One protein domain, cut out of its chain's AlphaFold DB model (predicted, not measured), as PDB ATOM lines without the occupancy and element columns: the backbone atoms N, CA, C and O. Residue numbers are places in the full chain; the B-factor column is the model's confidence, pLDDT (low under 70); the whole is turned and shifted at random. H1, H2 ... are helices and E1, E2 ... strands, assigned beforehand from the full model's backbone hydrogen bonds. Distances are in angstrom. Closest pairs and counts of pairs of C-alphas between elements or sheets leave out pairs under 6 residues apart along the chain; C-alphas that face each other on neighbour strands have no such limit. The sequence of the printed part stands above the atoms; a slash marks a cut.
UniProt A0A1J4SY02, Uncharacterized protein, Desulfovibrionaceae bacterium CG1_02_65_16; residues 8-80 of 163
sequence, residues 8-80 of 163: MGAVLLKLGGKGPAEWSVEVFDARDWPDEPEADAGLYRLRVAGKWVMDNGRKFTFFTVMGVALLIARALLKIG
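Overview. This is residues 8 to 80 of the 163 residues of an uncharacterized protein of Desulfovibrionaceae bacterium CG1_02_65_16 (UniProt A0A1J4SY02). A twisted sheet of three strands, E1, E2 and E3, forms a wall, and one helix, H1, packs along one of its faces, running the same lengthwise course as the strands. A long loop, residues 49 to 64, folds out past the E3 edge of the sheet and comes back to begin the helix, while the turn round Lys 18 and the loop round Asp 35 make the two ends of the long axis. The printed part has 73 residues with three named strands and one named helix in the order E1, E2, E3, H1; the sheet runs E1, E2, E3, antiparallel throughout, and the class is mixed, helices and strands, with under half of the residues in named elements. The whole is only just compact, close to loose, with a radius of gyration of the C-alphas of 13.1 A, and it is elongated, spanning 42 by 25 by 21 A.

Arrangement. The inner strand of the sheet is E2, residues 23 to 29, and its edge strands are E1, residues 9 to 13, and E3, residues 43 to 48. The three form a meander, each strand the antiparallel neighbour of the one before. E1 and E2 are a hairpin, with 166 degrees between their directions; the C-alphas of Ala 10 and Glu 26 face each other at 4.4 A, and N 11 and O 25 are within hydrogen-bond range at 2.8 A, as are N 25 and O 11 at 2.8 A. E2 and E3 are also a hairpin, at 152 degrees; the C-alphas of Val 25 and Val 48 face each other at 4.6 A, and N 26 and O 47 are within hydrogen-bond range at 2.8 A, N 45 and O 28 at 2.9 A. The sheet is twisted, with C-alphas up to 4.4 A off its best plane. H1, residues 65 to 79, is on one face of this sheet in two layers, a helix on one face of a sheet, at a height over the sheet of 9.7 A. It lies over E2 and only just not over E1, on which 2 of its C-alphas fall; on the local plane it stands at 9 degrees to E2, along the strands. The closest C-alphas of E3 and H1 are those of Leu 43 and Val 65, 7.0 A apart, and E2 and H1 are near each other, with 8 pairs of C-alphas within 10 A. In H1 every O i to N i+4 pair is within hydrogen-bond range. Two short antiparallel pairings tie the stretch after E3 to that strand: residues 51 to 52 with 47 to 48, and residues 63 to 64 with 43 to 44.

Along the chain. E2, the longest strand by residues, is 20.0 A from C-alpha 23 at (-28.511, 32.759, 35.269) to C-alpha 29 at (-28.687, 33.786, 55.241). E1 begins at C-alpha 9, (-28.632, 27.194, 48.384), and is 13.2 A long. E3 is 16.2 A long. H1 is 21.6 A long and ends at C-alpha 79, (-35.818, 36.349, 29.364).

Size, cuts and confidence. The two C-alphas farthest apart, those of Lys 18 and Asp 35, are 42.3 A from each other. The printed part, residues 8 to 80, has no cut. The link from E1 to E2 is short, with 9 residues; the links from E2 to E3, 13 residues, and from E3 to H1, 16 residues, are long. The mean pLDDT of the printed part is 78.2, and the model's confidence is low, under 70, at residues 11 to 23 and 77 to 80.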
ATOM      1  N   MET A   8     -26.485  28.805  51.637       76.56
ATOM      2  CA  MET A   8     -27.695  28.044  51.990       76.56
ATOM      3  C   MET A   8     -28.254  27.258  50.801       76.56
ATOM      4  O   MET A   8     -28.774  26.156  50.947       76.56
ATOM      5  N   GLY A   9     -28.151  27.827  49.601       74.00
ATOM      6  CA  GLY A   9     -28.632  27.194  48.384       74.00
ATOM      7  C   GLY A   9     -28.266  27.987  47.139       74.00
ATOM      8  O   GLY A   9     -27.857  29.148  47.208       74.00
ATOM      9  N   ALA A  10     -28.403  27.351  45.981       74.19
ATOM     10  CA  ALA A  10     -28.356  28.054  44.708       74.19
ATOM     11  C   ALA A  10     -29.456  27.562  43.782       74.19
ATOM     12  O   ALA A  10     -29.694  26.360  43.664       74.19
ATOM     13  N   VAL A  11     -30.075  28.514  43.098       68.69
ATOM     14  CA  VAL A  11     -30.950  28.265  41.962       68.69
ATOM     15  C   VAL A  11     -30.127  28.519  40.712       68.69
ATOM     16  O   VAL A  11     -29.609  29.616  40.508       68.69
ATOM     17  N   LEU A  12     -29.984  27.494  39.881       65.19
ATOM     18  CA  LEU A  12     -29.282  27.597  38.613       65.19
ATOM     19  C   LEU A  12     -30.298  27.453  37.486       65.19
ATOM     20  O   LEU A  12     -30.863  26.378  37.289       65.19
ATOM     21  N   LEU A  13     -30.537  28.537  36.751       61.94
ATOM     22  CA  LEU A  13     -31.392  28.510  35.575       61.94
ATOM     23  C   LEU A  13     -30.525  28.299  34.331       61.94
ATOM     24  O   LEU A  13     -29.871  29.219  33.832       61.94
ATOM     25  N   LYS A  14     -30.534  27.064  33.818       56.94
ATOM     26  CA  LYS A  14     -30.053  26.746  32.468       56.94
ATOM     27  C   LYS A  14     -31.199  26.957  31.493       56.94
ATOM     28  O   LYS A  14     -32.052  26.091  31.340       56.94
ATOM     29  N   LEU A  15     -31.227  28.124  30.866       57.22
ATOM     30  CA  LEU A  15     -32.229  28.466  29.864       57.22
ATOM     31  C   LEU A  15     -31.611  28.264  28.475       57.22
ATOM     32  O   LEU A  15     -30.554  28.819  28.175       57.22
ATOM     33  N   GLY A  16     -32.229  27.409  27.659       44.00
ATOM     34  CA  GLY A  16     -31.810  27.156  26.281       44.00
ATOM     35  C   GLY A  16     -32.293  28.263  25.344       44.00
ATOM     36  O   GLY A  16     -33.484  28.547  25.288       44.00
ATOM     37  N   GLY A  17     -31.373  28.889  24.608       49.97
ATOM     38  CA  GLY A  17     -31.668  29.946  23.635       49.97
ATOM     39  C   GLY A  17     -30.450  30.837  23.384       49.97
ATOM     40  O   GLY A  17     -29.609  30.994  24.265       49.97
ATOM     41  N   LYS A  18     -30.304  31.389  22.169       45.22
ATOM     42  CA  LYS A  18     -29.157  32.226  21.754       45.22
ATOM     43  C   LYS A  18     -29.117  33.554  22.535       45.22
ATOM     44  O   LYS A  18     -29.586  34.577  22.054       45.22
ATOM     45  N   GLY A  19     -28.526  33.530  23.723       49.78
ATOM     46  CA  GLY A  19     -28.213  34.685  24.566       49.78
ATOM     47  C   GLY A  19     -27.207  34.277  25.650       49.78
ATOM     48  O   GLY A  19     -27.079  33.083  25.931       49.78
ATOM     49  N   PRO A  20     -26.422  35.208  26.218       44.28
ATOM     50  CA  PRO A  20     -25.332  34.835  27.105       44.28
ATOM     51  C   PRO A  20     -25.852  34.277  28.439       44.28
ATOM     52  O   PRO A  20     -26.514  34.980  29.192       44.28
ATOM     53  N   ALA A  21     -25.436  33.036  28.697       52.06
ATOM     54  CA  ALA A  21     -25.001  32.471  29.975       52.06
ATOM     55  C   ALA A  21     -26.014  32.376  31.135       52.06
ATOM     56  O   ALA A  21     -26.402  33.369  31.739       52.06
ATOM     57  N   GLU A  22     -26.335  31.126  31.488       57.94
ATOM     58  CA  GLU A  22     -26.464  30.605  32.859       57.94
ATOM     59  C   GLU A  22     -26.781  31.658  33.938       57.94
ATOM     60  O   GLU A  22     -25.895  32.282  34.526       57.94
ATOM     61  N   TRP A  23     -28.072  31.855  34.213       69.38
ATOM     62  CA  TRP A  23     -28.511  32.759  35.269       69.38
ATOM     63  C   TRP A  23     -28.483  32.010  36.605       69.38
ATOM     64  O   TRP A  23     -29.326  31.151  36.873       69.38
ATOM     65  N   SER A  24     -27.480  32.301  37.433       76.31
ATOM     66  CA  SER A  24     -27.338  31.729  38.773       76.31
ATOM     67  C   SER A  24     -27.783  32.721  39.843       76.31
ATOM     68  O   SER A  24     -27.409  33.894  39.811       76.31
ATOM     69  N   VAL A  25     -28.568  32.238  40.803       83.94
ATOM     70  CA  VAL A  25     -28.910  32.951  42.036       83.94
ATOM     71  C   VAL A  25     -28.370  32.151  43.200       83.94
ATOM     72  O   VAL A  25     -28.801  31.028  43.450       83.94
ATOM     73  N   GLU A  26     -27.437  32.739  43.925       86.44
ATOM     74  CA  GLU A  26     -26.945  32.207  45.187       86.44
ATOM     75  C   GLU A  26     -27.668  32.921  46.329       86.44
ATOM     76  O   GLU A  26     -27.817  34.149  46.314       86.44
ATOM     77  N   VAL A  27     -28.131  32.136  47.299       88.81
ATOM     78  CA  VAL A  27     -28.897  32.609  48.453       88.81
ATOM     79  C   VAL A  27     -28.057  32.404  49.709       88.81
ATOM     80  O   VAL A  27     -27.562  31.300  49.956       88.81
ATOM     81  N   PHE A  28     -27.911  33.470  50.489       89.69
ATOM     82  CA  PHE A  28     -27.164  33.497  51.745       89.69
ATOM     83  C   PHE A  28     -28.076  33.967  52.874       89.69
ATOM     84  O   PHE A  28     -28.905  34.856  52.654       89.69
ATOM     85  N   ASP A  29     -27.922  33.384  54.060       90.31
ATOM     86  CA  ASP A  29     -28.687  33.786  55.241       90.31
ATOM     87  C   ASP A  29     -28.284  35.206  55.639       90.31
ATOM     88  O   ASP A  29     -27.094  35.517  55.711       90.31
ATOM     89  N   ALA A  30     -29.245  36.088  55.915       91.31
ATOM     90  CA  ALA A  30     -28.903  37.417  56.404       91.31
ATOM     91  C   ALA A  30     -28.105  37.353  57.719       91.31
ATOM     92  O   ALA A  30     -27.234  38.194  57.920       91.31
ATOM     93  N   ARG A  31     -28.304  36.318  58.552       88.62
ATOM     94  CA  ARG A  31     -27.584  36.118  59.825       88.62
ATOM     95  C   ARG A  31     -26.067  36.003  59.684       88.62
ATOM     96  O   ARG A  31     -25.358  36.200  60.666       88.62
ATOM     97  N   ASP A  32     -25.558  35.759  58.479       89.69
ATOM     98  CA  ASP A  32     -24.120  35.799  58.225       89.69
ATOM     99  C   ASP A  32     -23.552  37.230  58.345       89.69
ATOM    100  O   ASP A  32     -22.335  37.409  58.417       89.69
ATOM    101  N   TRP A  33     -24.389  38.276  58.332       89.69
ATOM    102  CA  TRP A  33     -24.013  39.693  58.449       89.69
ATOM    103  C   TRP A  33     -24.413  40.293  59.814       89.69
ATOM    104  O   TRP A  33     -25.272  41.170  59.854       89.69
ATOM    105  N   PRO A  34     -23.784  39.885  60.933       85.38
ATOM    106  CA  PRO A  34     -24.182  40.330  62.273       85.38
ATOM    107  C   PRO A  34     -23.945  41.827  62.531       85.38
ATOM    108  O   PRO A  34     -24.574  42.397  63.416       85.38
ATOM    109  N   ASP A  35     -23.054  42.461  61.764       88.75
ATOM    110  CA  ASP A  35     -22.748  43.893  61.878       88.75
ATOM    111  C   ASP A  35     -23.760  44.788  61.140       88.75
ATOM    112  O   ASP A  35     -23.714  46.013  61.265       88.75
ATOM    113  N   GLU A  36     -24.669  44.203  60.353       88.50
ATOM    114  CA  GLU A  36     -25.666  44.949  59.588       88.50
ATOM    115  C   GLU A  36     -27.003  44.986  60.350       88.50
ATOM    116  O   GLU A  36     -27.597  43.940  60.602       88.50
ATOM    117  N   PRO A  37     -27.544  46.171  60.685       84.81
ATOM    118  CA  PRO A  37     -28.718  46.287  61.558       84.81
ATOM    119  C   PRO A  37     -30.015  45.750  60.935       84.81
ATOM    120  O   PRO A  37     -30.974  45.482  61.649       84.81
ATOM    121  N   GLU A  38     -30.060  45.621  59.606       85.38
ATOM    122  CA  GLU A  38     -31.208  45.084  58.861       85.38
ATOM    123  C   GLU A  38     -31.098  43.564  58.623       85.38
ATOM    124  O   GLU A  38     -31.982  42.974  57.998       85.38
ATOM    125  N   ALA A  39     -30.013  42.923  59.074       89.00
ATOM    126  CA  ALA A  39     -29.807  41.491  58.926       89.00
ATOM    127  C   ALA A  39     -30.543  40.713  60.024       89.00
ATOM    128  O   ALA A  39     -30.162  40.757  61.191       89.00
ATOM    129  N   ASP A  40     -31.582  39.969  59.645       89.31
ATOM    130  CA  ASP A  40     -32.410  39.217  60.592       89.31
ATOM    131  C   ASP A  40     -32.812  37.838  60.047       89.31
ATOM    132  O   ASP A  40     -32.743  37.558  58.845       89.31
ATOM    133  N   ALA A  41     -33.241  36.955  60.943       88.19
ATOM    134  CA  ALA A  41     -33.730  35.630  60.609       88.19
ATOM    135  C   ALA A  41     -34.912  35.696  59.624       88.19
ATOM    136  O   ALA A  41     -35.852  36.472  59.777       88.19
ATOM    137  N   GLY A  42     -34.883  34.834  58.603       85.56
ATOM    138  CA  GLY A  42     -35.908  34.806  57.551       85.56
ATOM    139  C   GLY A  42     -35.691  35.829  56.431       85.56
ATOM    140  O   GLY A  42     -36.493  35.877  55.490       85.56
ATOM    141  N   LEU A  43     -34.601  36.597  56.499       90.56
ATOM    142  CA  LEU A  43     -34.110  37.429  55.413       90.56
ATOM    143  C   LEU A  43     -32.887  36.799  54.745       90.56
ATOM    144  O   LEU A  43     -32.143  36.022  55.341       90.56
ATOM    145  N   TYR A  44     -32.684  37.158  53.483       89.62
ATOM    146  CA  TYR A  44     -31.670  36.556  52.635       89.62
ATOM    147  C   TYR A  44     -30.974  37.602  51.793       89.62
ATOM    148  O   TYR A  44     -31.606  38.500  51.233       89.62
ATOM    149  N   ARG A  45     -29.667  37.446  51.625       91.69
ATOM    150  CA  ARG A  45     -28.905  38.234  50.665       91.69
ATOM    151  C   ARG A  45     -28.685  37.426  49.396       91.69
ATOM    152  O   ARG A  45     -28.345  36.247  49.446       91.69
ATOM    153  N   LEU A  46     -28.878  38.075  48.251       89.88
ATOM    154  CA  LEU A  46     -28.845  37.421  46.947       89.88
ATOM    155  C   LEU A  46     -27.623  37.832  46.136       89.88
ATOM    156  O   LEU A  46     -27.299  39.020  46.032       89.88
ATOM    157  N   ARG A  47     -27.006  36.850  45.481       86.62
ATOM    158  CA  ARG A  47     -25.963  37.070  44.480       86.62
ATOM    159  C   ARG A  47     -26.414  36.500  43.141       86.62
ATOM    160  O   ARG A  47     -26.637  35.303  43.019       86.62
ATOM    161  N   VAL A  48     -26.560  37.367  42.144       83.50
ATOM    162  CA  VAL A  48     -27.058  37.023  40.807       83.50
ATOM    163  C   VAL A  48     -25.920  37.129  39.805       83.50
ATOM    164  O   VAL A  48     -25.295  38.187  39.698       83.50
ATOM    165  N   ALA A  49     -25.627  36.041  39.088       78.94
ATOM    166  CA  ALA A  49     -24.524  35.963  38.124       78.94
ATOM    167  C   ALA A  49     -23.199  36.513  38.701       78.94
ATOM    168  O   ALA A  49     -22.478  37.292  38.074       78.94
ATOM    169  N   GLY A  50     -22.916  36.169  39.962       81.50
ATOM    170  CA  GLY A  50     -21.711  36.596  40.670       81.50
ATOM    171  C   GLY A  50     -21.718  38.034  41.214       81.50
ATOM    172  O   GLY A  50     -20.717  38.428  41.819       81.50
ATOM    173  N   LYS A  51     -22.810  38.802  41.082       85.50
ATOM    174  CA  LYS A  51     -22.942  40.176  41.609       85.50
ATOM    175  C   LYS A  51     -23.987  40.264  42.722       85.50
ATOM    176  O   LYS A  51     -25.056  39.674  42.612       85.50
ATOM    177  N   TRP A  52     -23.689  41.009  43.785       88.94
ATOM    178  CA  TRP A  52     -24.652  41.258  44.861       88.94
ATOM    179  C   TRP A  52     -25.821  42.099  44.357       88.94
ATOM    180  O   TRP A  52     -25.615  43.108  43.678       88.94
ATOM    181  N   VAL A  53     -27.040  41.682  44.694       86.12
ATOM    182  CA  VAL A  53     -28.233  42.484  44.424       86.12
ATOM    183  C   VAL A  53     -28.250  43.655  45.401       86.12
ATOM    184  O   VAL A  53     -28.120  43.462  46.607       86.12
ATOM    185  N   MET A  54     -28.394  44.858  44.855       88.12
ATOM    186  CA  MET A  54     -28.489  46.107  45.604       88.12
ATOM    187  C   MET A  54     -29.824  46.763  45.271       88.12
ATOM    188  O   MET A  54     -30.188  46.831  44.094       88.12
ATOM    189  N   ASP A  55     -30.525  47.264  46.281       80.75
ATOM    190  CA  ASP A  55     -31.697  48.121  46.105       80.75
ATOM    191  C   ASP A  55     -31.365  49.565  46.491       80.75
ATOM    192  O   ASP A  55     -30.686  49.811  47.487       80.75
ATOM    193  N   ASN A  56     -31.812  50.530  45.684       77.62
ATOM    194  CA  ASN A  56     -31.633  51.967  45.935       77.62
ATOM    195  C   ASN A  56     -30.194  52.401  46.303       77.62
ATOM    196  O   ASN A  56     -29.986  53.306  47.108       77.62
ATOM    197  N   GLY A  57     -29.178  51.740  45.734       76.25
ATOM    198  CA  GLY A  57     -27.765  52.035  46.006       76.25
ATOM    199  C   GLY A  57     -27.253  51.551  47.370       76.25
ATOM    200  O   GLY A  57     -26.097  51.807  47.708       76.25
ATOM    201  N   ARG A  58     -28.068  50.827  48.148       82.06
ATOM    202  CA  ARG A  58     -27.634  50.210  49.404       82.06
ATOM    203  C   ARG A  58     -26.736  49.012  49.112       82.06
ATOM    204  O   ARG A  58     -27.116  48.083  48.404       82.06
ATOM    205  N   LYS A  59     -25.533  49.026  49.692       83.38
ATOM    206  CA  LYS A  59     -24.534  47.954  49.544       83.38
ATOM    207  C   LYS A  59     -25.053  46.614  50.077       83.38
ATOM    208  O   LYS A  59     -24.783  45.570  49.479       83.38
ATOM    209  N   PHE A  60     -25.771  46.646  51.195       85.94
ATOM    210  CA  PHE A  60     -26.436  45.493  51.787       85.94
ATOM    211  C   PHE A  60     -27.932  45.625  51.539       85.94
ATOM    212  O   PHE A  60     -28.525  46.682  51.736       85.94
ATOM    213  N   THR A  61     -28.525  44.569  51.004       90.31
ATOM    214  CA  THR A  61     -29.958  44.502  50.737       90.31
ATOM    215  C   THR A  61     -30.392  43.093  51.060       90.31
ATOM    216  O   THR A  61     -29.845  42.132  50.511       90.31
ATOM    217  N   PHE A  62     -31.348  42.986  51.971       92.44
ATOM    218  CA  PHE A  62     -31.876  41.717  52.427       92.44
ATOM    219  C   PHE A  62     -33.315  41.562  51.943       92.44
ATOM    220  O   PHE A  62     -34.100  42.508  51.929       92.44
ATOM    221  N   PHE A  63     -33.646  40.357  51.503       89.12
ATOM    222  CA  PHE A  63     -34.913  40.015  50.880       89.12
ATOM    223  C   PHE A  63     -35.612  38.954  51.716       89.12
ATOM    224  O   PHE A  63     -34.988  38.003  52.173       89.12
ATOM    225  N   THR A  64     -36.927  39.066  51.859       91.38
ATOM    226  CA  THR A  64     -37.749  37.948  52.336       91.38
ATOM    227  C   THR A  64     -37.804  36.848  51.277       91.38
ATOM    228  O   THR A  64     -37.575  37.115  50.095       91.38
ATOM    229  N   VAL A  65     -38.208  35.630  51.656       85.50
ATOM    230  CA  VAL A  65     -38.446  34.519  50.705       85.50
ATOM    231  C   VAL A  65     -39.344  34.947  49.536       85.50
ATOM    232  O   VAL A  65     -39.049  34.653  48.379       85.50
ATOM    233  N   MET A  66     -40.412  35.698  49.824       83.38
ATOM    234  CA  MET A  66     -41.322  36.206  48.794       83.38
ATOM    235  C   MET A  66     -40.626  37.207  47.860       83.38
ATOM    236  O   MET A  66     -40.830  37.177  46.647       83.38
ATOM    237  N   GLY A  67     -39.755  38.064  48.403       84.12
ATOM    238  CA  GLY A  67     -38.920  38.970  47.614       84.12
ATOM    239  C   GLY A  67     -37.965  38.224  46.680       84.12
ATOM    240  O   GLY A  67     -37.842  38.596  45.511       84.12
ATOM    241  N   VAL A  68     -37.353  37.132  47.158       84.75
ATOM    242  CA  VAL A  68     -36.513  36.252  46.328       84.75
ATOM    243  C   VAL A  68     -37.330  35.647  45.183       84.75
ATOM    244  O   VAL A  68     -36.921  35.734  44.024       84.75
ATOM    245  N   ALA A  69     -38.508  35.090  45.482       82.56
ATOM    246  CA  ALA A  69     -39.382  34.476  44.483       82.56
ATOM    247  C   ALA A  69     -39.820  35.474  43.396       82.56
ATOM    248  O   ALA A  69     -39.738  35.172  42.206       82.56
ATOM    249  N   LEU A  70     -40.210  36.692  43.783       83.31
ATOM    250  CA  LEU A  70     -40.578  37.756  42.843       83.31
ATOM    251  C   LEU A  70     -39.407  38.188  41.954       83.31
ATOM    252  O   LEU A  70     -39.607  38.489  40.775       83.31
ATOM    253  N   LEU A  71     -38.186  38.223  42.492       81.38
ATOM    254  CA  LEU A  71     -36.992  38.559  41.719       81.38
ATOM    255  C   LEU A  71     -36.711  37.494  40.653       81.38
ATOM    256  O   LEU A  71     -36.455  37.840  39.498       81.38
ATOM    257  N   ILE A  72     -36.839  36.217  41.018       79.81
ATOM    258  CA  ILE A  72     -36.722  35.089  40.086       79.81
ATOM    259  C   ILE A  72     -37.821  35.148  39.021       79.81
ATOM    260  O   ILE A  72     -37.518  35.081  37.832       79.81
ATOM    261  N   ALA A  73     -39.078  35.365  39.413       78.00
ATOM    262  CA  ALA A  73     -40.196  35.483  38.477       78.00
ATOM    263  C   ALA A  73     -39.993  36.628  37.469       78.00
ATOM    264  O   ALA A  73     -40.199  36.455  36.269       78.00
ATOM    265  N   ARG A  74     -39.512  37.795  37.921       76.06
ATOM    266  CA  ARG A  74     -39.177  38.921  37.032       76.06
ATOM    267  C   ARG A  74     -38.033  38.595  36.076       76.06
ATOM    268  O   ARG A  74     -38.056  39.064  34.940       76.06
ATOM    269  N   ALA A  75     -37.032  37.841  36.525       72.75
ATOM    270  CA  ALA A  75     -35.937  37.407  35.664       72.75
ATOM    271  C   ALA A  75     -36.439  36.456  34.570       72.75
ATOM    272  O   ALA A  75     -36.137  36.675  33.400       72.75
ATOM    273  N   LEU A  76     -37.283  35.486  34.933       71.19
ATOM    274  CA  LEU A  76     -37.937  34.576  33.990       71.19
ATOM    275  C   LEU A  76     -38.786  35.330  32.953       71.19
ATOM    276  O   LEU A  76     -38.664  35.074  31.760       71.19
ATOM    277  N   LEU A  77     -39.578  36.316  33.384       69.19
ATOM    278  CA  LEU A  77     -40.391  37.138  32.479       69.19
ATOM    279  C   LEU A  77     -39.546  37.954  31.490       69.19
ATOM    280  O   LEU A  77     -39.906  38.066  30.322       69.19
ATOM    281  N   LYS A  78     -38.415  38.524  31.933       64.88
ATOM    282  CA  LYS A  78     -37.525  39.328  31.073       64.88
ATOM    283  C   LYS A  78     -36.815  38.512  29.998       64.88
ATOM    284  O   LYS A  78     -36.491  39.059  28.950       64.88
ATOM    285  N   ILE A  79     -36.528  37.247  30.284       61.41
ATOM    286  CA  ILE A  79     -35.818  36.349  29.364       61.41
ATOM    287  C   ILE A  79     -36.787  35.755  28.323       61.41
ATOM    288  O   ILE A  79     -36.355  35.177  27.330       61.41
ATOM    289  N   GLY A  80     -38.093  35.978  28.503       51.12
ATOM    290  CA  GLY A  80     -39.125  35.208  27.838       51.12
ATOM    291  C   GLY A  80     -39.266  33.889  28.581       51.12
ATOM    292  O   GLY A  80     -38.315  33.115  28.693       51.12
TER     293      GLY A  80